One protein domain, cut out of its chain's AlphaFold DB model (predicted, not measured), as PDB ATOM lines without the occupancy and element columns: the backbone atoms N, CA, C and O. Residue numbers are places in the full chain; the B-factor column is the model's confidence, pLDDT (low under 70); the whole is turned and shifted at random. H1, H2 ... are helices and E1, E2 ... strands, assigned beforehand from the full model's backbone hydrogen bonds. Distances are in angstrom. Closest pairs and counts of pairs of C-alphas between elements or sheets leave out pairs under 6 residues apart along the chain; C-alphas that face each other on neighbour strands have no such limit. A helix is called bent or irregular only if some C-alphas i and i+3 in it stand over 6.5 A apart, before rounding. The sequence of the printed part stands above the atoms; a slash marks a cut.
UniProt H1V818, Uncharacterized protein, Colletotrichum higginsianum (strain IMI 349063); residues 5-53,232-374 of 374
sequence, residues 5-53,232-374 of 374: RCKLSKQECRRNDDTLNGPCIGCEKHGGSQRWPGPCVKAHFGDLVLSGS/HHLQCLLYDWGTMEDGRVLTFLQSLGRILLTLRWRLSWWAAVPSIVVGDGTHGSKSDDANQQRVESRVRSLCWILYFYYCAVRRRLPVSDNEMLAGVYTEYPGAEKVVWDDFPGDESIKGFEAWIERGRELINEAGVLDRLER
ATOM      1  N   ARG A   5     188.942 160.350 198.497       89.44
ATOM      2  CA  ARG A   5     189.370 159.020 198.946       89.44
ATOM      3  C   ARG A   5     188.796 157.883 198.098       89.44
ATOM      4  O   ARG A   5     189.552 157.006 197.684       89.44
ATOM      5  N   CYS A   6     187.481 157.867 197.881       89.69
ATOM      6  CA  CYS A   6     186.824 156.830 197.084       89.69
ATOM      7  C   CYS A   6     187.347 156.839 195.646       89.69
ATOM      8  O   CYS A   6     187.674 155.778 195.117       89.69
ATOM      9  N   LYS A   7     187.532 158.033 195.064       89.19
ATOM     10  CA  LYS A   7     188.096 158.211 193.724       89.19
ATOM     11  C   LYS A   7     189.506 157.641 193.622       89.19
ATOM     12  O   LYS A   7     189.769 156.799 192.769       89.19
ATOM     13  N   LEU A   8     190.396 158.057 194.523       86.62
ATOM     14  CA  LEU A   8     191.791 157.618 194.553       86.62
ATOM     15  C   LEU A   8     191.896 156.107 194.821       86.62
ATOM     16  O   LEU A   8     192.727 155.427 194.228       86.62
ATOM     17  N   SER A   9     191.020 155.559 195.665       84.88
ATOM     18  CA  SER A   9     191.004 154.128 196.002       84.88
ATOM     19  C   SER A   9     190.267 153.257 194.975       84.88
ATOM     20  O   SER A   9     190.211 152.045 195.167       84.88
ATOM     21  N   LYS A  10     189.677 153.847 193.923       86.50
ATOM     22  CA  LYS A  10     188.796 153.169 192.951       86.50
ATOM     23  C   LYS A  10     187.666 152.374 193.627       86.50
ATOM     24  O   LYS A  10     187.334 151.264 193.218       86.50
ATOM     25  N   GLN A  11     187.102 152.934 194.696       86.31
ATOM     26  CA  GLN A  11     186.011 152.339 195.467       86.31
ATOM     27  C   GLN A  11     184.713 153.106 195.246       86.31
ATOM     28  O   GLN A  11     184.713 154.330 195.122       86.31
ATOM     29  N   GLU A  12     183.594 152.388 195.280       87.00
ATOM     30  CA  GLU A  12     182.269 152.996 195.210       87.00
ATOM     31  C   GLU A  12     182.023 153.926 196.413       87.00
ATOM     32  O   GLU A  12     182.232 153.561 197.574       87.00
ATOM     33  N   CYS A  13     181.558 155.147 196.140       89.38
ATOM     34  CA  CYS A  13     181.268 156.142 197.169       89.38
ATOM     35  C   CYS A  13     179.805 156.050 197.627       89.38
ATOM     36  O   CYS A  13     178.935 156.725 197.079       89.38
ATOM     37  N   ARG A  14     179.538 155.237 198.658       88.00
ATOM     38  CA  ARG A  14     178.194 155.058 199.242       88.00
ATOM     39  C   ARG A  14     177.920 156.041 200.382       88.00
ATOM     40  O   ARG A  14     178.798 156.272 201.215       88.00
ATOM     41  N   ARG A  15     176.706 156.587 200.450       82.00
ATOM     42  CA  ARG A  15     176.233 157.492 201.516       82.00
ATOM     43  C   ARG A  15     174.971 156.916 202.160       82.00
ATOM     44  O   ARG A  15     174.217 156.240 201.471       82.00
ATOM     45  N   ASN A  16     174.802 157.152 203.462       70.06
ATOM     46  CA  ASN A  16     173.624 156.704 204.217       70.06
ATOM     47  C   ASN A  16     172.418 157.636 204.013       70.06
ATOM     48  O   ASN A  16     171.293 157.150 203.989       70.06
ATOM     49  N   ASP A  17     172.669 158.932 203.801       65.44
ATOM     50  CA  ASP A  17     171.638 159.960 203.646       65.44
ATOM     51  C   ASP A  17     171.710 160.630 202.264       65.44
ATOM     52  O   ASP A  17     172.793 160.771 201.683       65.44
ATOM     53  N   ASP A  18     170.576 161.162 201.799       61.53
ATOM     54  CA  ASP A  18     170.470 162.016 200.602       61.53
ATOM     55  C   ASP A  18     171.135 163.399 200.779       61.53
ATOM     56  O   ASP A  18     171.123 164.243 199.878       61.53
ATOM     57  N   THR A  19     171.747 163.668 201.938       61.31
ATOM     58  CA  THR A  19     172.454 164.926 202.176       61.31
ATOM     59  C   THR A  19     173.732 165.000 201.329       61.31
ATOM     60  O   THR A  19     174.673 164.209 201.435       61.31
ATOM     61  N   LEU A  20     173.798 166.009 200.455       62.75
ATOM     62  CA  LEU A  20     174.921 166.219 199.529       62.75
ATOM     63  C   LEU A  20     176.255 166.541 200.231       62.75
ATOM     64  O   LEU A  20     177.314 166.339 199.629       62.75
ATOM     65  N   ASN A  21     176.218 166.962 201.499       66.25
ATOM     66  CA  ASN A  21     177.378 167.485 202.229       66.25
ATOM     67  C   ASN A  21     177.902 166.559 203.344       66.25
ATOM     68  O   ASN A  21     178.917 166.879 203.959       66.25
ATOM     69  N   GLY A  22     177.251 165.420 203.602       73.50
ATOM     70  CA  GLY A  22     177.694 164.458 204.616       73.50
ATOM     71  C   GLY A  22     178.890 163.593 204.177       73.50
ATOM     72  O   GLY A  22     179.140 163.426 202.969       73.50
ATOM     73  N   PRO A  23     179.643 163.010 205.133       85.75
ATOM     74  CA  PRO A  23     180.682 162.038 204.820       85.75
ATOM     75  C   PRO A  23     180.081 160.770 204.192       85.75
ATOM     76  O   PRO A  23     178.958 160.372 204.486       85.75
ATOM     77  N   CYS A  24     180.834 160.110 203.309       90.12
ATOM     78  CA  CYS A  24     180.451 158.785 202.823       90.12
ATOM     79  C   CYS A  24     180.705 157.714 203.894       90.12
ATOM     80  O   CYS A  24     181.559 157.905 204.759       90.12
ATOM     81  N   ILE A  25     180.045 156.557 203.788       88.19
ATOM     82  CA  ILE A  25     180.152 155.441 204.750       88.19
ATOM     83  C   ILE A  25     181.617 155.043 204.977       88.19
ATOM     84  O   ILE A  25     182.043 154.748 206.093       88.19
ATOM     85  N   GLY A  26     182.419 155.038 203.908       84.94
ATOM     86  CA  GLY A  26     183.843 154.720 203.995       84.94
ATOM     87  C   GLY A  26     184.618 155.744 204.824       84.94
ATOM     88  O   GLY A  26     185.453 155.362 205.650       84.94
ATOM     89  N   CYS A  27     184.351 157.034 204.617       88.25
ATOM     90  CA  CYS A  27     184.975 158.127 205.359       88.25
ATOM     91  C   CYS A  27     184.454 158.246 206.791       88.25
ATOM     92  O   CYS A  27     185.229 158.593 207.665       88.25
ATOM     93  N   GLU A  28     183.199 157.905 207.055       86.50
ATOM     94  CA  GLU A  28     182.660 157.839 208.414       86.50
ATOM     95  C   GLU A  28     183.357 156.741 209.233       86.50
ATOM     96  O   GLU A  28     183.773 156.969 210.363       86.50
ATOM     97  N   LYS A  29     183.578 155.564 208.631       82.56
ATOM     98  CA  LYS A  29     184.209 154.421 209.311       82.56
ATOM     99  C   LYS A  29     185.725 154.527 209.484       82.56
ATOM    100  O   LYS A  29     186.273 153.910 210.391       82.56
ATOM    101  N   HIS A  30     186.419 155.215 208.577       78.44
ATOM    102  CA  HIS A  30     187.891 155.215 208.545       78.44
ATOM    103  C   HIS A  30     188.529 156.605 208.384       78.44
ATOM    104  O   HIS A  30     189.743 156.693 208.184       78.44
ATOM    105  N   GLY A  31     187.736 157.676 208.402       73.00
ATOM    106  CA  GLY A  31     188.242 159.049 208.386       73.00
ATOM    107  C   GLY A  31     188.992 159.368 209.676       73.00
ATOM    108  O   GLY A  31     188.648 158.856 210.738       73.00
ATOM    109  N   GLY A  32     190.058 160.160 209.570       72.38
ATOM    110  CA  GLY A  32     190.943 160.461 210.699       72.38
ATOM    111  C   GLY A  32     191.883 159.312 211.090       72.38
ATOM    112  O   GLY A  32     192.583 159.410 212.095       72.38
ATOM    113  N   SER A  33     191.926 158.220 210.319       81.12
ATOM    114  CA  SER A  33     192.910 157.149 210.525       81.12
ATOM    115  C   SER A  33     194.283 157.548 209.980       81.12
ATOM    116  O   SER A  33     194.373 158.370 209.074       81.12
ATOM    117  N   GLN A  34     195.361 156.896 210.430       78.19
ATOM    118  CA  GLN A  34     196.709 157.124 209.872       78.19
ATOM    119  C   GLN A  34     196.772 156.928 208.348       78.19
ATOM    120  O   GLN A  34     197.553 157.576 207.660       78.19
ATOM    121  N   ARG A  35     195.932 156.040 207.801       76.38
ATOM    122  CA  ARG A  35     195.870 155.778 206.359       76.38
ATOM    123  C   ARG A  35     195.066 156.835 205.597       76.38
ATOM    124  O   ARG A  35     195.281 156.994 204.398       76.38
ATOM    125  N   TRP A  36     194.129 157.512 206.256       80.62
ATOM    126  CA  TRP A  36     193.234 158.514 205.670       80.62
ATOM    127  C   TRP A  36     192.900 159.586 206.718       80.62
ATOM    128  O   TRP A  36     191.801 159.564 207.281       80.62
ATOM    129  N   PRO A  37     193.853 160.487 207.010       85.50
ATOM    130  CA  PRO A  37     193.688 161.495 208.057       85.50
ATOM    131  C   PRO A  37     192.700 162.602 207.654       85.50
ATOM    132  O   PRO A  37     192.038 163.173 208.518       85.50
ATOM    133  N   GLY A  38     192.545 162.845 206.347       86.69
ATOM    134  CA  GLY A  38     191.695 163.901 205.811       86.69
ATOM    135  C   GLY A  38     190.183 163.673 205.944       86.69
ATOM    136  O   GLY A  38     189.712 162.542 206.111       86.69
ATOM    137  N   PRO A  39     189.390 164.756 205.819       91.19
ATOM    138  CA  PRO A  39     187.937 164.707 205.805       91.19
ATOM    139  C   PRO A  39     187.393 164.119 204.492       91.19
ATOM    140  O   PRO A  39     188.104 163.891 203.510       91.19
ATOM    141  N   CYS A  40     186.080 163.892 204.445       91.44
ATOM    142  CA  CYS A  40     185.401 163.453 203.229       91.44
ATOM    143  C   CYS A  40     185.164 164.632 202.269       91.44
ATOM    144  O   CYS A  40     184.184 165.356 202.412       91.44
ATOM    145  N   VAL A  41     186.023 164.795 201.262       92.38
ATOM    146  CA  VAL A  41     185.970 165.926 200.311       92.38
ATOM    147  C   VAL A  41     185.496 165.485 198.928       92.38
ATOM    148  O   VAL A  41     185.880 164.412 198.471       92.38
ATOM    149  N   LYS A  42     184.675 166.294 198.243       91.50
ATOM    150  CA  LYS A  42     184.222 166.043 196.858       91.50
ATOM    151  C   LYS A  42     185.425 165.980 195.902       91.50
ATOM    152  O   LYS A  42     186.286 166.846 195.944       91.50
ATOM    153  N   ALA A  43     185.451 164.987 195.011       91.75
ATOM    154  CA  ALA A  43     186.524 164.776 194.026       91.75
ATOM    155  C   ALA A  43     186.424 165.665 192.763       91.75
ATOM    156  O   ALA A  43     187.268 165.611 191.875       91.75
ATOM    157  N   HIS A  44     185.359 166.450 192.625       92.19
ATOM    158  CA  HIS A  44     185.095 167.253 191.434       92.19
ATOM    159  C   HIS A  44     184.961 168.728 191.780       92.19
ATOM    160  O   HIS A  44     184.135 169.083 192.625       92.19
ATOM    161  N   PHE A  45     185.724 169.566 191.078       95.50
ATOM    162  CA  PHE A  45     185.700 171.022 191.221       95.50
ATOM    163  C   PHE A  45     185.356 171.772 189.925       95.50
ATOM    164  O   PHE A  45     185.318 172.999 189.948       95.50
ATOM    165  N   GLY A  46     185.068 171.079 188.814       94.25
ATOM    166  CA  GLY A  46     184.780 171.722 187.523       94.25
ATOM    167  C   GLY A  46     183.657 172.762 187.604       94.25
ATOM    168  O   GLY A  46     183.808 173.863 187.090       94.25
ATOM    169  N   ASP A  47     182.593 172.473 188.360       93.75
ATOM    170  CA  ASP A  47     181.457 173.389 188.564       93.75
ATOM    171  C   ASP A  47     181.886 174.719 189.220       93.75
ATOM    172  O   ASP A  47     181.349 175.785 188.915       93.75
ATOM    173  N   LEU A  48     182.883 174.677 190.114       95.62
ATOM    174  CA  LEU A  48     183.420 175.875 190.769       95.62
ATOM    175  C   LEU A  48     184.180 176.743 189.766       95.62
ATOM    176  O   LEU A  48     184.076 177.959 189.811       95.62
ATOM    177  N   VAL A  49     184.914 176.131 188.839       95.19
ATOM    178  CA  VAL A  49     185.675 176.867 187.824       95.19
ATOM    179  C   VAL A  49     184.753 177.402 186.730       95.19
ATOM    180  O   VAL A  49     184.922 178.533 186.286       95.19
ATOM    181  N   LEU A  50     183.753 176.628 186.307       94.69
ATOM    182  CA  LEU A  50     182.820 177.024 185.247       94.69
ATOM    183  C   LEU A  50     181.819 178.089 185.700       94.69
ATOM    184  O   LEU A  50     181.451 178.938 184.900       94.69
ATOM    185  N   SER A  51     181.421 178.096 186.974       92.38
ATOM    186  CA  SER A  51     180.491 179.108 187.503       92.38
ATOM    187  C   SER A  51     181.083 180.518 187.590       92.38
ATOM    188  O   SER A  51     180.369 181.457 187.937       92.38
ATOM    189  N   GLY A  52     182.386 180.680 187.345       92.44
ATOM    190  CA  GLY A  52     183.039 181.980 187.219       92.44
ATOM    191  C   GLY A  52     184.496 181.975 187.661       92.44
ATOM    192  O   GLY A  52     185.055 180.950 188.054       92.44
ATOM    193  N   SER A  53     185.127 183.139 187.588       90.75
ATOM    194  CA  SER A  53     186.574 183.232 187.670       90.75
ATOM    195  C   SER A  53     187.164 183.261 189.080       90.75
ATOM    196  O   SER A  53     186.559 183.754 190.034       90.75
ATOM    197  N   HIS A 232     190.632 172.287 183.893       95.88
ATOM    198  CA  HIS A 232     190.164 171.063 183.246       95.88
ATOM    199  C   HIS A 232     191.316 170.061 183.082       95.88
ATOM    200  O   HIS A 232     191.189 168.898 183.462       95.88
ATOM    201  N   HIS A 233     192.473 170.531 182.607       95.75
ATOM    202  CA  HIS A 233     193.681 169.719 182.509       95.75
ATOM    203  C   HIS A 233     194.117 169.170 183.878       95.75
ATOM    204  O   HIS A 233     194.403 167.978 183.995       95.75
ATOM    205  N   LEU A 234     194.079 169.994 184.931       96.81
ATOM    206  CA  LEU A 234     194.350 169.576 186.308       96.81
ATOM    207  C   LEU A 234     193.381 168.484 186.786       96.81
ATOM    208  O   LEU A 234     193.821 167.512 187.393       96.81
ATOM    209  N   GLN A 235     192.080 168.607 186.504       95.19
ATOM    210  CA  GLN A 235     191.082 167.592 186.863       95.19
ATOM    211  C   GLN A 235     191.388 166.246 186.185       95.19
ATOM    212  O   GLN A 235     191.319 165.206 186.840       95.19
ATOM    213  N   CYS A 236     191.765 166.261 184.901       92.75
ATOM    214  CA  CYS A 236     192.170 165.057 184.170       92.75
ATOM    215  C   CYS A 236     193.429 164.426 184.778       92.75
ATOM    216  O   CYS A 236     193.432 163.235 185.076       92.75
ATOM    217  N   LEU A 237     194.456 165.231 185.068       93.50
ATOM    218  CA  LEU A 237     195.662 164.764 185.754       93.50
ATOM    219  C   LEU A 237     195.328 164.139 187.117       93.50
ATOM    220  O   LEU A 237     195.799 163.052 187.431       93.50
ATOM    221  N   LEU A 238     194.455 164.758 187.911       92.56
ATOM    222  CA  LEU A 238     194.021 164.206 189.199       92.56
ATOM    223  C   LEU A 238     193.227 162.900 189.068       92.56
ATOM    224  O   LEU A 238     193.240 162.088 189.993       92.56
ATOM    225  N   TYR A 239     192.544 162.665 187.947       86.69
ATOM    226  CA  TYR A 239     191.912 161.376 187.662       86.69
ATOM    227  C   TYR A 239     192.930 160.307 187.269       86.69
ATOM    228  O   TYR A 239     192.842 159.179 187.762       86.69
ATOM    229  N   ASP A 240     193.932 160.686 186.481       86.44
ATOM    230  CA  ASP A 240     194.998 159.801 186.011       86.44
ATOM    231  C   ASP A 240     196.162 159.678 187.006       86.44
ATOM    232  O   ASP A 240     197.149 158.994 186.744       86.44
ATOM    233  N   TRP A 241     196.049 160.288 188.192       83.31
ATOM    234  CA  TRP A 241     197.121 160.334 189.190       83.31
ATOM    235  C   TRP A 241     197.719 158.947 189.460       83.31
ATOM    236  O   TRP A 241     198.934 158.801 189.484       83.31
ATOM    237  N   GLY A 242     196.881 157.911 189.605       81.50
ATOM    238  CA  GLY A 242     197.287 156.557 189.986       81.50
ATOM    239  C   GLY A 242     198.099 155.809 188.929       81.50
ATOM    240  O   GLY A 242     198.675 154.776 189.252       81.50
ATOM    241  N   THR A 243     198.144 156.301 187.688       85.19
ATOM    242  CA  THR A 243     198.957 155.742 186.594       85.19
ATOM    243  C   THR A 243     200.179 156.600 186.270       85.19
ATOM    244  O   THR A 243     200.991 156.200 185.437       85.19
ATOM    245  N   MET A 244     200.345 157.754 186.925       88.25
ATOM    246  CA  MET A 244     201.543 158.578 186.770       88.25
ATOM    247  C   MET A 244     202.775 157.869 187.332       88.25
ATOM    248  O   MET A 244     202.722 157.307 188.424       88.25
ATOM    249  N   GLU A 245     203.898 157.963 186.629       86.12
ATOM    250  CA  GLU A 245     205.213 157.591 187.159       86.12
ATOM    251  C   GLU A 245     205.622 158.520 188.308       86.12
ATOM    252  O   GLU A 245     205.302 159.708 188.286       86.12
ATOM    253  N   ASP A 246     206.379 158.013 189.279       78.94
ATOM    254  CA  ASP A 246     206.694 158.761 190.505       78.94
ATOM    255  C   ASP A 246     207.449 160.075 190.237       78.94
ATOM    256  O   ASP A 246     207.099 161.111 190.799       78.94
ATOM    257  N   GLY A 247     208.390 160.091 189.282       80.81
ATOM    258  CA  GLY A 247     209.071 161.328 188.870       80.81
ATOM    259  C   GLY A 247     208.122 162.384 188.284       80.81
ATOM    260  O   GLY A 247     208.334 163.581 188.463       80.81
ATOM    261  N   ARG A 248     207.028 161.957 187.638       89.31
ATOM    262  CA  ARG A 248     205.977 162.859 187.140       89.31
ATOM    263  C   ARG A 248     205.043 163.327 188.255       89.31
ATOM    264  O   ARG A 248     204.551 164.451 188.185       89.31
ATOM    265  N   VAL A 249     204.833 162.512 189.294       91.06
ATOM    266  CA  VAL A 249     204.046 162.894 190.481       91.06
ATOM    267  C   VAL A 249     204.703 164.047 191.233       91.06
ATOM    268  O   VAL A 249     203.996 164.962 191.650       91.06
ATOM    269  N   LEU A 250     206.033 164.044 191.376       91.50
ATOM    270  CA  LEU A 250     206.752 165.137 192.035       91.50
ATOM    271  C   LEU A 250     206.545 166.473 191.307       91.50
ATOM    272  O   LEU A 250     206.080 167.435 191.918       91.50
ATOM    273  N   THR A 251     206.811 166.522 189.998       90.75
ATOM    274  CA  THR A 251     206.600 167.733 189.185       90.75
ATOM    275  C   THR A 251     205.138 168.177 189.214       90.75
ATOM    276  O   THR A 251     204.843 169.360 189.366       90.75
ATOM    277  N   PHE A 252     204.205 167.224 189.136       93.38
ATOM    278  CA  PHE A 252     202.778 167.502 189.258       93.38
ATOM    279  C   PHE A 252     202.423 168.159 190.601       93.38
ATOM    280  O   PHE A 252     201.711 169.164 190.625       93.38
ATOM    281  N   LEU A 253     202.936 167.626 191.714       94.50
ATOM    282  CA  LEU A 253     202.719 168.193 193.044       94.50
ATOM    283  C   LEU A 253     203.351 169.574 193.179       94.50
ATOM    284  O   LEU A 253     202.730 170.446 193.770       94.50
ATOM    285  N   GLN A 254     204.525 169.825 192.599       93.75
ATOM    286  CA  GLN A 254     205.112 171.167 192.590       93.75
ATOM    287  C   GLN A 254     204.207 172.176 191.867       93.75
ATOM    288  O   GLN A 254     203.960 173.263 192.394       93.75
ATOM    289  N   SER A 255     203.648 171.808 190.711       94.62
ATOM    290  CA  SER A 255     202.691 172.658 189.992       94.62
ATOM    291  C   SER A 255     201.394 172.859 190.780       94.62
ATOM    292  O   SER A 255     200.942 173.991 190.937       94.62
ATOM    293  N   LEU A 256     200.814 171.796 191.350       96.75
ATOM    294  CA  LEU A 256     199.612 171.898 192.186       96.75
ATOM    295  C   LEU A 256     199.857 172.743 193.448       96.75
ATOM    296  O   LEU A 256     199.004 173.543 193.827       96.75
ATOM    297  N   GLY A 257     201.028 172.596 194.068       97.06
ATOM    298  CA  GLY A 257     201.472 173.399 195.201       97.06
ATOM    299  C   GLY A 257     201.491 174.880 194.843       97.06
ATOM    300  O   GLY A 257     200.835 175.671 195.511       97.06
ATOM    301  N   ARG A 258     202.131 175.253 193.727       95.88
ATOM    302  CA  ARG A 258     202.152 176.640 193.230       95.88
ATOM    303  C   ARG A 258     200.754 177.183 192.924       95.88
ATOM    304  O   ARG A 258     200.449 178.307 193.318       95.88
ATOM    305  N   ILE A 259     199.872 176.390 192.305       96.81
ATOM    306  CA  ILE A 259     198.465 176.782 192.090       96.81
ATOM    307  C   ILE A 259     197.794 177.100 193.430       96.81
ATOM    308  O   ILE A 259     197.160 178.149 193.568       96.81
ATOM    309  N   LEU A 260     197.969 176.240 194.436       97.56
ATOM    310  CA  LEU A 260     197.447 176.466 195.782       97.56
ATOM    311  C   LEU A 260     198.000 177.751 196.404       97.56
ATOM    312  O   LEU A 260     197.210 178.520 196.954       97.56
ATOM    313  N   LEU A 261     199.294 178.043 196.243       95.81
ATOM    314  CA  LEU A 261     199.884 179.291 196.735       95.81
ATOM    315  C   LEU A 261     199.236 180.518 196.088       95.81
ATOM    316  O   LEU A 261     198.867 181.456 196.792       95.81
ATOM    317  N   THR A 262     199.010 180.508 194.767       94.06
ATOM    318  CA  THR A 262     198.328 181.632 194.090       94.06
ATOM    319  C   THR A 262     196.882 181.808 194.566       94.06
ATOM    320  O   THR A 262     196.388 182.930 194.677       94.06
ATOM    321  N   LEU A 263     196.157 180.718 194.847       95.56
ATOM    322  CA  LEU A 263     194.796 180.776 195.396       95.56
ATOM    323  C   LEU A 263     194.796 181.343 196.819       95.56
ATOM    324  O   LEU A 263     194.025 182.259 197.107       95.56
ATOM    325  N   ARG A 264     195.680 180.841 197.687       95.19
ATOM    326  CA  ARG A 264     195.804 181.315 199.068       95.19
ATOM    327  C   ARG A 264     196.205 182.780 199.129       95.19
ATOM    328  O   ARG A 264     195.598 183.532 199.888       95.19
ATOM    329  N   TRP A 265     197.181 183.189 198.321       92.19
ATOM    330  CA  TRP A 265     197.622 184.578 198.255       92.19
ATOM    331  C   TRP A 265     196.461 185.514 197.917       92.19
ATOM    332  O   TRP A 265     196.241 186.492 198.619       92.19
ATOM    333  N   ARG A 266     195.646 185.178 196.908       90.12
ATOM    334  CA  ARG A 266     194.461 185.973 196.539       90.12
ATOM    335  C   ARG A 266     193.422 186.041 197.652       90.12
ATOM    336  O   ARG A 266     192.962 187.131 197.963       90.12
ATOM    337  N   LEU A 267     193.088 184.909 198.274       91.56
ATOM    338  CA  LEU A 267     192.160 184.882 199.412       91.56
ATOM    339  C   LEU A 267     192.661 185.751 200.574       91.56
ATOM    340  O   LEU A 267     191.880 186.466 201.195       91.56
ATOM    341  N   SER A 268     193.966 185.709 200.841       90.88
ATOM    342  CA  SER A 268     194.606 186.497 201.898       90.88
ATOM    343  C   SER A 268     194.622 187.984 201.547       90.88
ATOM    344  O   SER A 268     194.292 188.822 202.380       90.88
ATOM    345  N   TRP A 269     194.916 188.306 200.286       85.94
ATOM    346  CA  TRP A 269     194.900 189.663 199.755       85.94
ATOM    347  C   TRP A 269     193.514 190.308 199.837       85.94
ATOM    348  O   TRP A 269     193.389 191.435 200.304       85.94
ATOM    349  N   TRP A 270     192.464 189.597 199.413       84.81
ATOM    350  CA  TRP A 270     191.086 190.100 199.458       84.81
ATOM    351  C   TRP A 270     190.609 190.357 200.888       84.81
ATOM    352  O   TRP A 270     189.914 191.339 201.130       84.81
ATOM    353  N   ALA A 271     191.046 189.528 201.839       82.75
ATOM    354  CA  ALA A 271     190.762 189.734 203.253       82.75
ATOM    355  C   ALA A 271     191.540 190.919 203.857       82.75
ATOM    356  O   ALA A 271     191.010 191.612 204.722       82.75
ATOM    357  N   ALA A 272     192.789 191.135 203.430       76.81
ATOM    358  CA  ALA A 272     193.673 192.162 203.981       76.81
ATOM    359  C   ALA A 272     193.440 193.559 203.387       76.81
ATOM    360  O   ALA A 272     193.744 194.553 204.041       76.81
ATOM    361  N   VAL A 273     192.894 193.652 202.168       68.50
ATOM    362  CA  VAL A 273     192.758 194.927 201.447       68.50
ATOM    363  C   VAL A 273     191.319 195.165 200.951       68.50
ATOM    364  O   VAL A 273     191.073 195.179 199.739       68.50
ATOM    365  N   PRO A 274     190.344 195.381 201.859       56.16
ATOM    366  CA  PRO A 274     188.935 195.542 201.484       56.16
ATOM    367  C   PRO A 274     188.670 196.828 200.679       56.16
ATOM    368  O   PRO A 274     187.830 196.852 199.783       56.16
ATOM    369  N   SER A 275     189.422 197.896 200.960       50.19
ATOM    370  CA  SER A 275     189.195 199.263 200.458       50.19
ATOM    371  C   SER A 275     189.532 199.465 198.978       50.19
ATOM    372  O   SER A 275     189.127 200.451 198.384       50.19
ATOM    373  N   ILE A 276     190.285 198.546 198.370       50.94
ATOM    374  CA  ILE A 276     190.720 198.638 196.967       50.94
ATOM    375  C   ILE A 276     189.658 198.071 196.005       50.94
ATOM    376  O   ILE A 276     189.663 198.343 194.803       50.94
ATOM    377  N   VAL A 277     188.710 197.293 196.525       48.09
ATOM    378  CA  VAL A 277     187.589 196.758 195.744       48.09
ATOM    379  C   VAL A 277     186.520 197.826 195.499       48.09
ATOM    380  O   VAL A 277     185.936 197.874 194.417       48.09
ATOM    381  N   VAL A 278     186.296 198.709 196.472       44.56
ATOM    382  CA  VAL A 278     185.265 199.747 196.421       44.56
ATOM    383  C   VAL A 278     185.928 201.053 196.000       44.56
ATOM    384  O   VAL A 278     186.720 201.616 196.745       44.56
ATOM    385  N   GLY A 279     185.650 201.513 194.779       43.25
ATOM    386  CA  GLY A 279     186.157 202.797 194.297       43.25
ATOM    387  C   GLY A 279     185.811 203.936 195.259       43.25
ATOM    388  O   GLY A 279     184.716 203.981 195.825       43.25
ATOM    389  N   ASP A 280     186.761 204.850 195.428       40.84
ATOM    390  CA  ASP A 280     186.629 206.045 196.250       40.84
ATOM    391  C   ASP A 280     185.509 206.929 195.661       40.84
ATOM    392  O   ASP A 280     185.706 207.619 194.661       40.84
ATOM    393  N   GLY A 281     184.283 206.834 196.190       40.53
ATOM    394  CA  GLY A 281     183.216 207.789 195.855       40.53
ATOM    395  C   GLY A 281     181.776 207.289 195.779       40.53
ATOM    396  O   GLY A 281     180.866 208.114 195.793       40.53
ATOM    397  N   THR A 282     181.493 205.989 195.751       39.41
ATOM    398  CA  THR A 282     180.111 205.517 195.959       39.41
ATOM    399  C   THR A 282     180.131 204.297 196.854       39.41
ATOM    400  O   THR A 282     180.777 203.310 196.532       39.41
ATOM    401  N   HIS A 283     179.454 204.409 198.002       39.47
ATOM    402  CA  HIS A 283     179.175 203.318 198.932       39.47
ATOM    403  C   HIS A 283     179.114 201.977 198.197       39.47
ATOM    404  O   HIS A 283     178.215 201.796 197.373       39.47
ATOM    405  N   GLY A 284     180.061 201.076 198.494       46.41
ATOM    406  CA  GLY A 284     180.018 199.691 198.035       46.41
ATOM    407  C   GLY A 284     178.605 199.187 198.255       46.41
ATOM    408  O   GLY A 284     178.074 199.238 199.371       46.41
ATOM    409  N   SER A 285     177.916 198.875 197.162       52.91
ATOM    410  CA  SER A 285     176.527 198.477 197.280       52.91
ATOM    411  C   SER A 285     176.507 197.152 198.043       52.91
ATOM    412  O   SER A 285     177.395 196.321 197.869       52.91
ATOM    413  N   LYS A 286     175.477 196.893 198.859       56.84
ATOM    414  CA  LYS A 286     175.331 195.585 199.535       56.84
ATOM    415  C   LYS A 286     175.414 194.399 198.554       56.84
ATOM    416  O   LYS A 286     175.706 193.279 198.966       56.84
ATOM    417  N   SER A 287     175.128 194.629 197.270       55.59
ATOM    418  CA  SER A 287     175.294 193.657 196.190       55.59
ATOM    419  C   SER A 287     176.752 193.359 195.832       55.59
ATOM    420  O   SER A 287     177.040 192.200 195.539       55.59
ATOM    421  N   ASP A 288     177.653 194.342 195.876       64.25
ATOM    422  CA  ASP A 288     179.072 194.158 195.542       64.25
ATOM    423  C   ASP A 288     179.774 193.326 196.620       64.25
ATOM    424  O   ASP A 288     180.425 192.330 196.296       64.25
ATOM    425  N   ASP A 289     179.505 193.625 197.894       69.81
ATOM    426  CA  ASP A 289     179.990 192.844 199.040       69.81
ATOM    427  C   ASP A 289     179.479 191.394 198.988       69.81
ATOM    428  O   ASP A 289     180.228 190.434 199.183       69.81
ATOM    429  N   ALA A 290     178.194 191.204 198.665       77.44
ATOM    430  CA  ALA A 290     177.601 189.876 198.537       77.44
ATOM    431  C   ALA A 290     178.140 189.094 197.327       77.44
ATOM    432  O   ALA A 290     178.100 187.859 197.328       77.44
ATOM    433  N   ASN A 291     178.595 189.779 196.276       79.94
ATOM    434  CA  ASN A 291     179.236 189.142 195.131       79.94
ATOM    435  C   ASN A 291     180.681 188.748 195.459       79.94
ATOM    436  O   ASN A 291     181.072 187.609 195.204       79.94
ATOM    437  N   GLN A 292     181.437 189.640 196.104       82.50
ATOM    438  CA  GLN A 292     182.786 189.348 196.585       82.50
ATOM    439  C   GLN A 292     182.789 188.118 197.499       82.50
ATOM    440  O   GLN A 292     183.510 187.159 197.231       82.50
ATOM    441  N   GLN A 293     181.910 188.075 198.504       87.06
ATOM    442  CA  GLN A 293     181.792 186.933 199.420       87.06
ATOM    443  C   GLN A 293     181.470 185.616 198.697       87.06
ATOM    444  O   GLN A 293     181.973 184.554 199.070       87.06
ATOM    445  N   ARG A 294     180.645 185.663 197.640       89.12
ATOM    446  CA  ARG A 294     180.351 184.483 196.812       89.12
ATOM    447  C   ARG A 294     181.591 183.994 196.069       89.12
ATOM    448  O   ARG A 294     181.854 182.790 196.071       89.12
ATOM    449  N   VAL A 295     182.361 184.903 195.469       89.94
ATOM    450  CA  VAL A 295     183.607 184.551 194.771       89.94
ATOM    451  C   VAL A 295     184.649 184.024 195.755       89.94
ATOM    452  O   VAL A 295     185.226 182.966 195.507       89.94
ATOM    453  N   GLU A 296     184.834 184.679 196.899       92.19
ATOM    454  CA  GLU A 296     185.733 184.235 197.969       92.19
ATOM    455  C   GLU A 296     185.387 182.828 198.458       92.19
ATOM    456  O   GLU A 296     186.251 181.951 198.488       92.19
ATOM    457  N   SER A 297     184.115 182.576 198.777       94.12
ATOM    458  CA  SER A 297     183.639 181.263 199.225       94.12
ATOM    459  C   SER A 297     183.885 180.171 198.180       94.12
ATOM    460  O   SER A 297     184.341 179.066 198.502       94.12
ATOM    461  N   ARG A 298     183.664 180.484 196.899       95.50
ATOM    462  CA  ARG A 298     183.931 179.565 195.789       95.50
ATOM    463  C   ARG A 298     185.419 179.263 195.635       95.50
ATOM    464  O   ARG A 298     185.792 178.097 195.525       95.50
ATOM    465  N   VAL A 299     186.263 180.290 195.639       95.69
ATOM    466  CA  VAL A 299     187.722 180.151 195.514       95.69
ATOM    467  C   VAL A 299     188.292 179.402 196.717       95.69
ATOM    468  O   VAL A 299     189.121 178.510 196.546       95.69
ATOM    469  N   ARG A 300     187.781 179.667 197.924       96.69
ATOM    470  CA  ARG A 300     188.099 178.901 199.134       96.69
ATOM    471  C   ARG A 300     187.687 177.437 199.005       96.69
ATOM    472  O   ARG A 300     188.461 176.564 199.382       96.69
ATOM    473  N   SER A 301     186.519 177.153 198.430       96.94
ATOM    474  CA  SER A 301     186.054 175.780 198.174       96.94
ATOM    475  C   SER A 301     186.931 175.048 197.155       96.94
ATOM    476  O   SER A 301     187.240 173.870 197.335       96.94
ATOM    477  N   LEU A 302     187.376 175.736 196.098       97.81
ATOM    478  CA  LEU A 302     188.331 175.186 195.136       97.81
ATOM    479  C   LEU A 302     189.671 174.886 195.818       97.81
ATOM    480  O   LEU A 302     190.189 173.777 195.700       97.81
ATOM    481  N   CYS A 303     190.189 175.847 196.587       97.81
ATOM    482  CA  CYS A 303     191.422 175.709 197.354       97.81
ATOM    483  C   CYS A 303     191.345 174.532 198.342       97.81
ATOM    484  O   CYS A 303     192.259 173.715 198.385       97.81
ATOM    485  N   TRP A 304     190.221 174.373 199.044       97.56
ATOM    486  CA  TRP A 304     189.941 173.234 199.922       97.56
ATOM    487  C   TRP A 304     190.050 171.891 199.193       97.56
ATOM    488  O   TRP A 304     190.768 170.994 199.636       97.56
ATOM    489  N   ILE A 305     189.369 171.740 198.054       97.25
ATOM    490  CA  ILE A 305     189.397 170.488 197.283       97.25
ATOM    491  C   ILE A 305     190.826 170.170 196.829       97.25
ATOM    492  O   ILE A 305     191.297 169.044 197.003       97.25
ATOM    493  N   LEU A 306     191.528 171.165 196.286       98.06
ATOM    494  CA  LEU A 306     192.892 171.008 195.789       98.06
ATOM    495  C   LEU A 306     193.902 170.726 196.909       98.06
ATOM    496  O   LEU A 306     194.800 169.913 196.708       98.06
ATOM    497  N   TYR A 307     193.730 171.315 198.095       98.12
ATOM    498  CA  TYR A 307     194.571 171.072 199.271       98.12
ATOM    499  C   TYR A 307     194.539 169.597 199.683       98.12
ATOM    500  O   TYR A 307     195.581 168.965 199.868       98.12
ATOM    501  N   PHE A 308     193.341 169.011 199.771       96.19
ATOM    502  CA  PHE A 308     193.208 167.600 200.139       96.19
ATOM    503  C   PHE A 308     193.629 166.654 199.017       96.19
ATOM    504  O   PHE A 308     194.154 165.578 199.305       96.19
ATOM    505  N   TYR A 309     193.480 167.052 197.751       95.69
ATOM    506  CA  TYR A 309     194.100 166.328 196.643       95.69
ATOM    507  C   TYR A 309     195.624 166.326 196.745       95.69
ATOM    508  O   TYR A 309     196.226 165.259 196.650       95.69
ATOM    509  N   TYR A 310     196.235 167.486 196.990       96.31
ATOM    510  CA  TYR A 310     197.678 167.614 197.165       96.31
ATOM    511  C   TYR A 310     198.170 166.682 198.274       96.31
ATOM    512  O   TYR A 310     199.042 165.851 198.033       96.31
ATOM    513  N   CYS A 311     197.564 166.755 199.462       94.75
ATOM    514  CA  CYS A 311     197.965 165.925 200.598       94.75
ATOM    515  C   CYS A 311     197.813 164.425 200.296       94.75
ATOM    516  O   CYS A 311     198.722 163.637 200.557       94.75
ATOM    517  N   ALA A 312     196.691 164.024 199.690       91.81
ATOM    518  CA  ALA A 312     196.436 162.624 199.377       91.81
ATOM    519  C   ALA A 312     197.382 162.068 198.298       91.81
ATOM    520  O   ALA A 312     197.816 160.921 198.405       91.81
ATOM    521  N   VAL A 313     197.725 162.865 197.280       91.75
ATOM    522  CA  VAL A 313     198.679 162.475 196.229       91.75
ATOM    523  C   VAL A 313     200.113 162.466 196.770       91.75
ATOM    524  O   VAL A 313     200.853 161.526 196.487       91.75
ATOM    525  N   ARG A 314     200.487 163.433 197.620       91.81
ATOM    526  CA  ARG A 314     201.809 163.514 198.271       91.81
ATOM    527  C   ARG A 314     202.178 162.242 199.031       91.81
ATOM    528  O   ARG A 314     203.338 161.852 199.022       91.81
ATOM    529  N   ARG A 315     201.204 161.532 199.611       87.94
ATOM    530  CA  ARG A 315     201.436 160.264 200.332       87.94
ATOM    531  C   ARG A 315     201.982 159.116 199.480       87.94
ATOM    532  O   ARG A 315     202.390 158.106 200.048       87.94
ATOM    533  N   ARG A 316     201.970 159.226 198.150       86.12
ATOM    534  CA  ARG A 316     202.629 158.243 197.278       86.12
ATOM    535  C   ARG A 316     204.141 158.391 197.229       86.12
ATOM    536  O   ARG A 316     204.805 157.417 196.894       86.12
ATOM    537  N   LEU A 317     204.658 159.586 197.494       85.50
ATOM    538  CA  LEU A 317     206.081 159.851 197.368       85.50
ATOM    539  C   LEU A 317     206.846 159.372 198.607       85.50
ATOM    540  O   LEU A 317     206.299 159.370 199.717       85.50
ATOM    541  N   PRO A 318     208.108 158.946 198.435       82.88
ATOM    542  CA  PRO A 318     208.977 158.612 199.550       82.88
ATOM    543  C   PRO A 318     209.249 159.841 200.422       82.88
ATOM    544  O   PRO A 318     209.192 160.987 199.981       82.88
ATOM    545  N   VAL A 319     209.617 159.594 201.681       79.44
ATOM    546  CA  VAL A 319     209.918 160.657 202.656       79.44
ATOM    547  C   VAL A 319     211.069 161.560 202.194       79.44
ATOM    548  O   VAL A 319     211.085 162.731 202.559       79.44
ATOM    549  N   SER A 320     211.990 161.050 201.367       76.06
ATOM    550  CA  SER A 320     213.106 161.815 200.791       76.06
ATOM    551  C   SER A 320     212.656 163.013 199.955       76.06
ATOM    552  O   SER A 320     213.345 164.025 199.929       76.06
ATOM    553  N   ASP A 321     211.484 162.935 199.322       80.38
ATOM    554  CA  ASP A 321     210.993 163.988 198.428       80.38
ATOM    555  C   ASP A 321     210.256 165.097 199.200       80.38
ATOM    556  O   ASP A 321     209.858 166.111 198.625       80.38
ATOM    557  N   ASN A 322     210.079 164.936 200.520       78.69
ATOM    558  CA  ASN A 322     209.379 165.913 201.351       78.69
ATOM    559  C   ASN A 322     210.090 167.264 201.420       78.69
ATOM    560  O   ASN A 322     209.401 168.274 201.545       78.69
ATOM    561  N   GLU A 323     211.422 167.302 201.326       83.50
ATOM    562  CA  GLU A 323     212.172 168.565 201.301       83.50
ATOM    563  C   GLU A 323     211.833 169.379 200.045       83.50
ATOM    564  O   GLU A 323     211.578 170.579 200.128       83.50
ATOM    565  N   MET A 324     211.707 168.712 198.892       85.62
ATOM    566  CA  MET A 324     211.317 169.343 197.622       85.62
ATOM    567  C   MET A 324     209.846 169.788 197.590       85.62
ATOM    568  O   MET A 324     209.431 170.489 196.665       85.62
ATOM    569  N   LEU A 325     209.062 169.367 198.584       91.56
ATOM    570  CA  LEU A 325     207.649 169.683 198.769       91.56
ATOM    571  C   LEU A 325     207.384 170.436 200.084       91.56
ATOM    572  O   LEU A 325     206.250 170.452 200.565       91.56
ATOM    573  N   ALA A 326     208.414 171.041 200.680       92.31
ATOM    574  CA  ALA A 326     208.262 171.861 201.878       92.31
ATOM    575  C   ALA A 326     207.566 173.194 201.554       92.31
ATOM    576  O   ALA A 326     206.660 173.614 202.265       92.31
ATOM    577  N   GLY A 327     207.946 173.826 200.446       94.50
ATOM    578  CA  GLY A 327     207.470 175.148 200.059       94.50
ATOM    579  C   GLY A 327     208.393 175.791 199.034       94.50
ATOM    580  O   GLY A 327     209.269 175.128 198.471       94.50
ATOM    581  N   VAL A 328     208.190 177.080 198.782       95.12
ATOM    582  CA  VAL A 328     209.016 177.874 197.866       95.12
ATOM    583  C   VAL A 328     209.179 179.309 198.358       95.12
ATOM    584  O   VAL A 328     208.266 179.896 198.934       95.12
ATOM    585  N   TYR A 329     210.329 179.913 198.059       94.06
ATOM    586  CA  TYR A 329     210.485 181.361 198.158       94.06
ATOM    587  C   TYR A 329     209.708 182.029 197.025       94.06
ATOM    588  O   TYR A 329     209.980 181.772 195.850       94.06
ATOM    589  N   THR A 330     208.741 182.870 197.381       89.12
ATOM    590  CA  THR A 330     207.867 183.548 196.426       89.12
ATOM    591  C   THR A 330     208.028 185.055 196.534       89.12
ATOM    592  O   THR A 330     207.906 185.644 197.608       89.12
ATOM    593  N   GLU A 331     208.280 185.683 195.390       88.31
ATOM    594  CA  GLU A 331     208.196 187.127 195.217       88.31
ATOM    595  C   GLU A 331     206.825 187.468 194.628       88.31
ATOM    596  O   GLU A 331     206.537 187.200 193.455       88.31
ATOM    597  N   TYR A 332     205.940 188.007 195.464       84.75
ATOM    598  CA  TYR A 332     204.594 188.367 195.034       84.75
ATOM    599  C   TYR A 332     204.562 189.752 194.376       84.75
ATOM    600  O   TYR A 332     205.256 190.664 194.825       84.75
ATOM    601  N   PRO A 333     203.725 189.972 193.342       78.06
ATOM    602  CA  PRO A 333     203.636 191.268 192.676       78.06
ATOM    603  C   PRO A 333     203.295 192.431 193.623       78.06
ATOM    604  O   PRO A 333     202.168 192.580 194.104       78.06
ATOM    605  N   GLY A 334     204.269 193.322 193.815       75.12
ATOM    606  CA  GLY A 334     204.153 194.486 194.694       75.12
ATOM    607  C   GLY A 334     204.480 194.213 196.163       75.12
ATOM    608  O   GLY A 334     204.223 195.088 196.981       75.12
ATOM    609  N   ALA A 335     205.045 193.050 196.486       84.00
ATOM    610  CA  ALA A 335     205.749 192.834 197.744       84.00
ATOM    611  C   ALA A 335     207.059 193.638 197.790       84.00
ATOM    612  O   ALA A 335     207.648 193.949 196.754       84.00
ATOM    613  N   GLU A 336     207.511 193.974 198.995       84.88
ATOM    614  CA  GLU A 336     208.844 194.530 199.252       84.88
ATOM    615  C   GLU A 336     209.890 193.431 199.463       84.88
ATOM    616  O   GLU A 336     211.087 193.663 199.286       84.88
ATOM    617  N   LYS A 337     209.450 192.240 199.881       89.44
ATOM    618  CA  LYS A 337     210.325 191.133 200.271       89.44
ATOM    619  C   LYS A 337     209.859 189.822 199.661       89.44
ATOM    620  O   LYS A 337     208.663 189.551 199.558       89.44
ATOM    621  N   VAL A 338     210.832 188.983 199.325       92.12
ATOM    622  CA  VAL A 338     210.608 187.567 199.032       92.12
ATOM    623  C   VAL A 338     210.278 186.855 200.342       92.12
ATOM    624  O   VAL A 338     210.992 187.027 201.330       92.12
ATOM    625  N   VAL A 339     209.218 186.047 200.351       94.00
ATOM    626  CA  VAL A 339     208.776 185.299 201.539       94.00
ATOM    627  C   VAL A 339     208.813 183.800 201.285       94.00
ATOM    628  O   VAL A 339     208.611 183.349 200.158       94.00
ATOM    629  N   TRP A 340     209.086 183.018 202.329       95.75
ATOM    630  CA  TRP A 340     208.930 181.569 202.265       95.75
ATOM    631  C   TRP A 340     207.451 181.207 202.389       95.75
ATOM    632  O   TRP A 340     206.793 181.601 203.352       95.75
ATOM    633  N   ASP A 341     206.942 180.459 201.419       94.38
ATOM    634  CA  ASP A 341     205.557 180.023 201.370       94.38
ATOM    635  C   ASP A 341     205.488 178.483 201.369       94.38
ATOM    636  O   ASP A 341     205.924 177.816 200.424       94.38
ATOM    637  N   ASP A 342     204.954 177.925 202.459       96.19
ATOM    638  CA  ASP A 342     204.827 176.483 202.658       96.19
ATOM    639  C   ASP A 342     203.756 175.853 201.760       96.19
ATOM    640  O   ASP A 342     202.603 176.298 201.702       96.19
ATOM    641  N   PHE A 343     204.094 174.722 201.143       97.12
ATOM    642  CA  PHE A 343     203.098 173.860 200.514       97.12
ATOM    643  C   PHE A 343     202.249 173.120 201.569       97.12
ATOM    644  O   PHE A 343     202.658 172.988 202.723       97.12
ATOM    645  N   PRO A 344     201.060 172.596 201.200       96.62
ATOM    646  CA  PRO A 344     200.229 171.822 202.121       96.62
ATOM    647  C   PRO A 344     200.967 170.645 202.777       96.62
ATOM    648  O   PRO A 344     201.682 169.888 202.113       96.62
ATOM    649  N   GLY A 345     200.732 170.438 204.075       90.25
ATOM    650  CA  GLY A 345     201.381 169.369 204.848       90.25
ATOM    651  C   GLY A 345     200.462 168.635 205.823       90.25
ATOM    652  O   GLY A 345     200.513 167.409 205.904       90.25
ATOM    653  N   ASP A 346     199.601 169.356 206.543       93.19
ATOM    654  CA  ASP A 346     198.676 168.767 207.517       93.19
ATOM    655  C   ASP A 346     197.335 168.423 206.848       93.19
ATOM    656  O   ASP A 346     196.508 169.297 206.583       93.19
ATOM    657  N   GLU A 347     197.106 167.138 206.571       93.06
ATOM    658  CA  GLU A 347     195.871 166.605 205.973       93.06
ATOM    659  C   GLU A 347     194.715 166.563 206.999       93.06
ATOM    660  O   GLU A 347     194.053 165.543 207.178       93.06
ATOM    661  N   SER A 348     194.446 167.673 207.686       93.62
ATOM    662  CA  SER A 348     193.311 167.847 208.592       93.62
ATOM    663  C   SER A 348     192.576 169.158 208.316       93.62
ATOM    664  O   SER A 348     193.087 170.060 207.656       93.62
ATOM    665  N   ILE A 349     191.351 169.283 208.840       94.19
ATOM    666  CA  ILE A 349     190.583 170.537 208.749       94.19
ATOM    667  C   ILE A 349     191.367 171.681 209.405       94.19
ATOM    668  O   ILE A 349     191.485 172.754 208.828       94.19
ATOM    669  N   LYS A 350     191.947 171.435 210.587       96.00
ATOM    670  CA  LYS A 350     192.756 172.428 211.306       96.00
ATOM    671  C   LYS A 350     194.015 172.802 210.530       96.00
ATOM    672  O   LYS A 350     194.360 173.976 210.504       96.00
ATOM    673  N   GLY A 351     194.644 171.826 209.874       96.94
ATOM    674  CA  GLY A 351     195.787 172.038 208.995       96.94
ATOM    675  C   GLY A 351     195.471 172.991 207.849       96.94
ATOM    676  O   GLY A 351     196.185 173.970 207.656       96.94
ATOM    677  N   PHE A 352     194.358 172.764 207.146       97.44
ATOM    678  CA  PHE A 352     193.895 173.680 206.102       97.44
ATOM    679  C   PHE A 352     193.626 175.090 206.644       97.44
ATOM    680  O   PHE A 352     194.077 176.065 206.053       97.44
ATOM    681  N   GLU A 353     192.908 175.208 207.765       97.44
ATOM    682  CA  GLU A 353     192.582 176.511 208.359       97.44
ATOM    683  C   GLU A 353     193.839 177.285 208.774       97.44
ATOM    684  O   GLU A 353     193.984 178.451 208.415       97.44
ATOM    685  N   ALA A 354     194.782 176.623 209.450       97.62
ATOM    686  CA  ALA A 354     196.064 177.215 209.822       97.62
ATOM    687  C   ALA A 354     196.888 177.605 208.589       97.62
ATOM    688  O   ALA A 354     197.483 178.680 208.552       97.62
ATOM    689  N   TRP A 355     196.888 176.763 207.553       97.75
ATOM    690  CA  TRP A 355     197.582 177.049 206.305       97.75
ATOM    691  C   TRP A 355     196.975 178.255 205.580       97.75
ATOM    692  O   TRP A 355     197.727 179.074 205.063       97.75
ATOM    693  N   ILE A 356     195.647 178.420 205.563       96.69
ATOM    694  CA  ILE A 356     195.007 179.628 205.020       96.69
ATOM    695  C   ILE A 356     195.346 180.861 205.862       96.69
ATOM    696  O   ILE A 356     195.676 181.897 205.287       96.69
ATOM    697  N   GLU A 357     195.291 180.758 207.190       95.06
ATOM    698  CA  GLU A 357     195.582 181.884 208.084       95.06
ATOM    699  C   GLU A 357     197.030 182.363 207.951       95.06
ATOM    700  O   GLU A 357     197.273 183.562 207.833       95.06
ATOM    701  N   ARG A 358     197.982 181.431 207.808       95.38
ATOM    702  CA  ARG A 358     199.383 181.747 207.500       95.38
ATOM    703  C   ARG A 358     199.521 182.615 206.247       95.38
ATOM    704  O   ARG A 358     200.377 183.489 206.195       95.38
ATOM    705  N   GLY A 359     198.652 182.428 205.251       93.44
ATOM    706  CA  GLY A 359     198.609 183.280 204.062       93.44
ATOM    707  C   GLY A 359     198.369 184.761 204.375       93.44
ATOM    708  O   GLY A 359     198.936 185.622 203.707       93.44
ATOM    709  N   ARG A 360     197.580 185.074 205.412       90.69
ATOM    710  CA  ARG A 360     197.337 186.456 205.860       90.69
ATOM    711  C   ARG A 360     198.562 187.054 206.530       90.69
ATOM    712  O   ARG A 360     198.895 188.204 206.270       90.69
ATOM    713  N   GLU A 361     199.257 186.267 207.344       92.31
ATOM    714  CA  GLU A 361     200.519 186.681 207.963       92.31
ATOM    715  C   GLU A 361     201.580 186.992 206.896       92.31
ATOM    716  O   GLU A 361     202.274 188.004 206.988       92.31
ATOM    717  N   LEU A 362     201.635 186.185 205.829       92.88
ATOM    718  CA  LEU A 362     202.554 186.392 204.709       92.88
ATOM    719  C   LEU A 362     202.313 187.708 203.956       92.88
ATOM    720  O   LEU A 362     203.281 188.285 203.464       92.88
ATOM    721  N   ILE A 363     201.074 188.220 203.887       89.56
ATOM    722  CA  ILE A 363     200.805 189.556 203.315       89.56
ATOM    723  C   ILE A 363     201.599 190.636 204.069       89.56
ATOM    724  O   ILE A 363     202.182 191.527 203.446       89.56
ATOM    725  N   ASN A 364     201.648 190.537 205.401       88.06
ATOM    726  CA  ASN A 364     202.370 191.482 206.251       88.06
ATOM    727  C   ASN A 364     203.887 191.282 206.139       88.06
ATOM    728  O   ASN A 364     204.625 192.247 205.964       88.06
ATOM    729  N   GLU A 365     204.365 190.036 206.184       91.00
ATOM    730  CA  GLU A 365     205.800 189.725 206.066       91.00
ATOM    731  C   GLU A 365     206.394 190.172 204.726       91.00
ATOM    732  O   GLU A 365     207.532 190.644 204.668       91.00
ATOM    733  N   ALA A 366     205.602 190.072 203.659       89.62
ATOM    734  CA  ALA A 366     205.964 190.523 202.325       89.62
ATOM    735  C   ALA A 366     205.956 192.059 202.175       89.62
ATOM    736  O   ALA A 366     206.358 192.555 201.122       89.62
ATOM    737  N   GLY A 367     205.523 192.821 203.190       85.12
ATOM    738  CA  GLY A 367     205.516 194.292 203.182       85.12
ATOM    739  C   GLY A 367     204.517 194.899 202.194       85.12
ATOM    740  O   GLY A 367     204.711 196.006 201.701       85.12
ATOM    741  N   VAL A 368     203.464 194.164 201.827       79.44
ATOM    742  CA  VAL A 368     202.575 194.608 200.743       79.44
ATOM    743  C   VAL A 368     201.636 195.734 201.192       79.44
ATOM    744  O   VAL A 368     201.263 196.573 200.373       79.44
ATOM    745  N   LEU A 369     201.258 195.762 202.476       72.25
ATOM    746  CA  LEU A 369     200.421 196.826 203.043       72.25
ATOM    747  C   LEU A 369     201.179 198.157 203.136       72.25
ATOM    748  O   LEU A 369     200.622 199.192 202.786       72.25
ATOM    749  N   ASP A 370     202.471 198.119 203.468       66.62
ATOM    750  CA  ASP A 370     203.317 199.315 203.592       66.62
ATOM    751  C   ASP A 370     203.437 200.097 202.268       66.62
ATOM    752  O   ASP A 370     203.618 201.316 202.272       66.62
ATOM    753  N   ARG A 371     203.300 199.416 201.118       62.84
ATOM    754  CA  ARG A 371     203.261 200.043 199.781       62.84
ATOM    755  C   ARG A 371     201.876 200.519 199.345       62.84
ATOM    756  O   ARG A 371     201.787 201.187 198.324       62.84
ATOM    757  N   LEU A 372     200.804 200.122 200.029       60.88
ATOM    758  CA  LEU A 372     199.457 200.634 199.759       60.88
ATOM    759  C   LEU A 372     199.173 201.941 200.505       60.88
ATOM    760  O   LEU A 372     198.312 202.700 200.073       60.88
ATOM    761  N   GLU A 373     199.863 202.174 201.624       47.31
ATOM    762  CA  GLU A 373     199.748 203.390 202.440       47.31
ATOM    763  C   GLU A 373     200.662 204.540 201.969       47.31
ATOM    764  O   GLU A 373     200.522 205.666 202.450       47.31
ATOM    765  N   ARG A 374     201.591 204.264 201.043       47.09
ATOM    766  CA  ARG A 374     202.422 205.259 200.344       47.09
ATOM    767  C   ARG A 374     201.812 205.591 198.993       47.09
ATOM    768  O   ARG A 374     201.871 206.786 198.630       47.09
TER     769      ARG A 374
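What this domain is: This is residues 5 to 53 and 232 to 374 of the 374 residues of an uncharacterized protein of Colletotrichum higginsianum (strain IMI 349063) (UniProt H1V818). A long helical hairpin of H5 and H6 makes the core, its two helices side by side and running opposite ways, and H8 crosses over one side of it, from near H6 across H5 to strand E2. The small strand hairpin E1 and E2 lies beside H5 on the side away from H6, H3 packs on H6 and H4 lies on the opposite side of the helical hairpin from H8, while residues 5 to 45, with the short H1 and H2 and two long links, lie off to the side of H6 toward the half where H6 ends. The printed part has 192 residues, with eight named helices and two named strands in the order H1 H2 H3 H4 H5 H6 H7 E1 E2 H8; the sheet order is E1 - E2, antiparallel, and the class is mostly helix. The whole is compact, with a radius of gyration of the C-alphas of 18.5 A, and spans 55 by 43 by 29 A.

Where its parts are: H1 is residues 5 to 8, beginning at C-alpha 5 at (189.370, 159.020, 198.946). H2 is residues 25 to 30 and H3 residues 46 to 50. After the cut, H4 holds residues 232 to 243, 18.0 A long; it is irregular, with C-alphas 239 and 242 7.6 A apart. H5, residues 246 to 272, is 38.3 A long, and H6, residues 286 to 314, is 41.6 A long, beginning at C-alpha 286 at (175.331, 195.585, 199.535). H7, residues 319 to 325, is only just irregular, with C-alphas 320 and 323 6.8 A apart. E1 is residues 327 to 330 and E2 residues 339 to 342. H8, residues 349 to 365, is 24.6 A long and ends at C-alpha 365 at (205.800, 189.725, 206.066).

How they stand to each other: H5 is the hub, touching H6, H7 and H8. H5 and H6 form a helical hairpin at a shallow tilt of 24 degrees, opposite ways; their closest C-alphas, of Leu 260 and Cys 303, are 6.3 A apart. H5 touches H8 with residues 264 to 272 alone, at a steep tilt of 64 degrees, the closest C-alphas being those of Ser 268 and Arg 360, 4.8 A apart. H5 and H7 only just touch, with 3 pairs of C-alphas within 8 A, the closest Gln 254 and Leu 325 at 6.8 A. E1 and E2 form an antiparallel hairpin, with N 328 and O 341 at 2.9 A and N 330 and O 339 at 2.8 A, within hydrogen-bond range. The closest C-alphas of E2 and H8, of Val 339 and Glu 365, are 7.0 A apart. H3 touches H6, the closest C-alphas being those of Leu 48 and Arg 298 at 6.3 A. H1 and H4 only just touch, with 3 pairs of C-alphas within 8 A, the closest Leu 8 and Gly 242 at 7.2 A. H2 touches no helix; it is close to H1 but not clearly touching, at 7.8 A between C-alphas 26 and 6. In H2, H3 and H6 every O i to N i+4 pair is within hydrogen-bond range, against 6 of 8 in H4, 22 of 23 in H5, 11 of 13 in H8 and 1 of 3 in H7, where 3 of 4 O i to N i+3 pairs are; H1 is too short for an O i to N i+4 pair.

The domain as a whole: The C-alphas farthest apart, of Asn 16 and Arg 374, are 56.6 A apart. Residues 54 to 231 are not printed, and C-alphas 53 and 232 are 13.4 A apart across the cut. The links H1 to H2, H2 to H3 and H5 to H6 are long. The mean pLDDT of the printed part is 84.7, and residues 17 to 21, 273 to 289 and 370 to 374 are under 70.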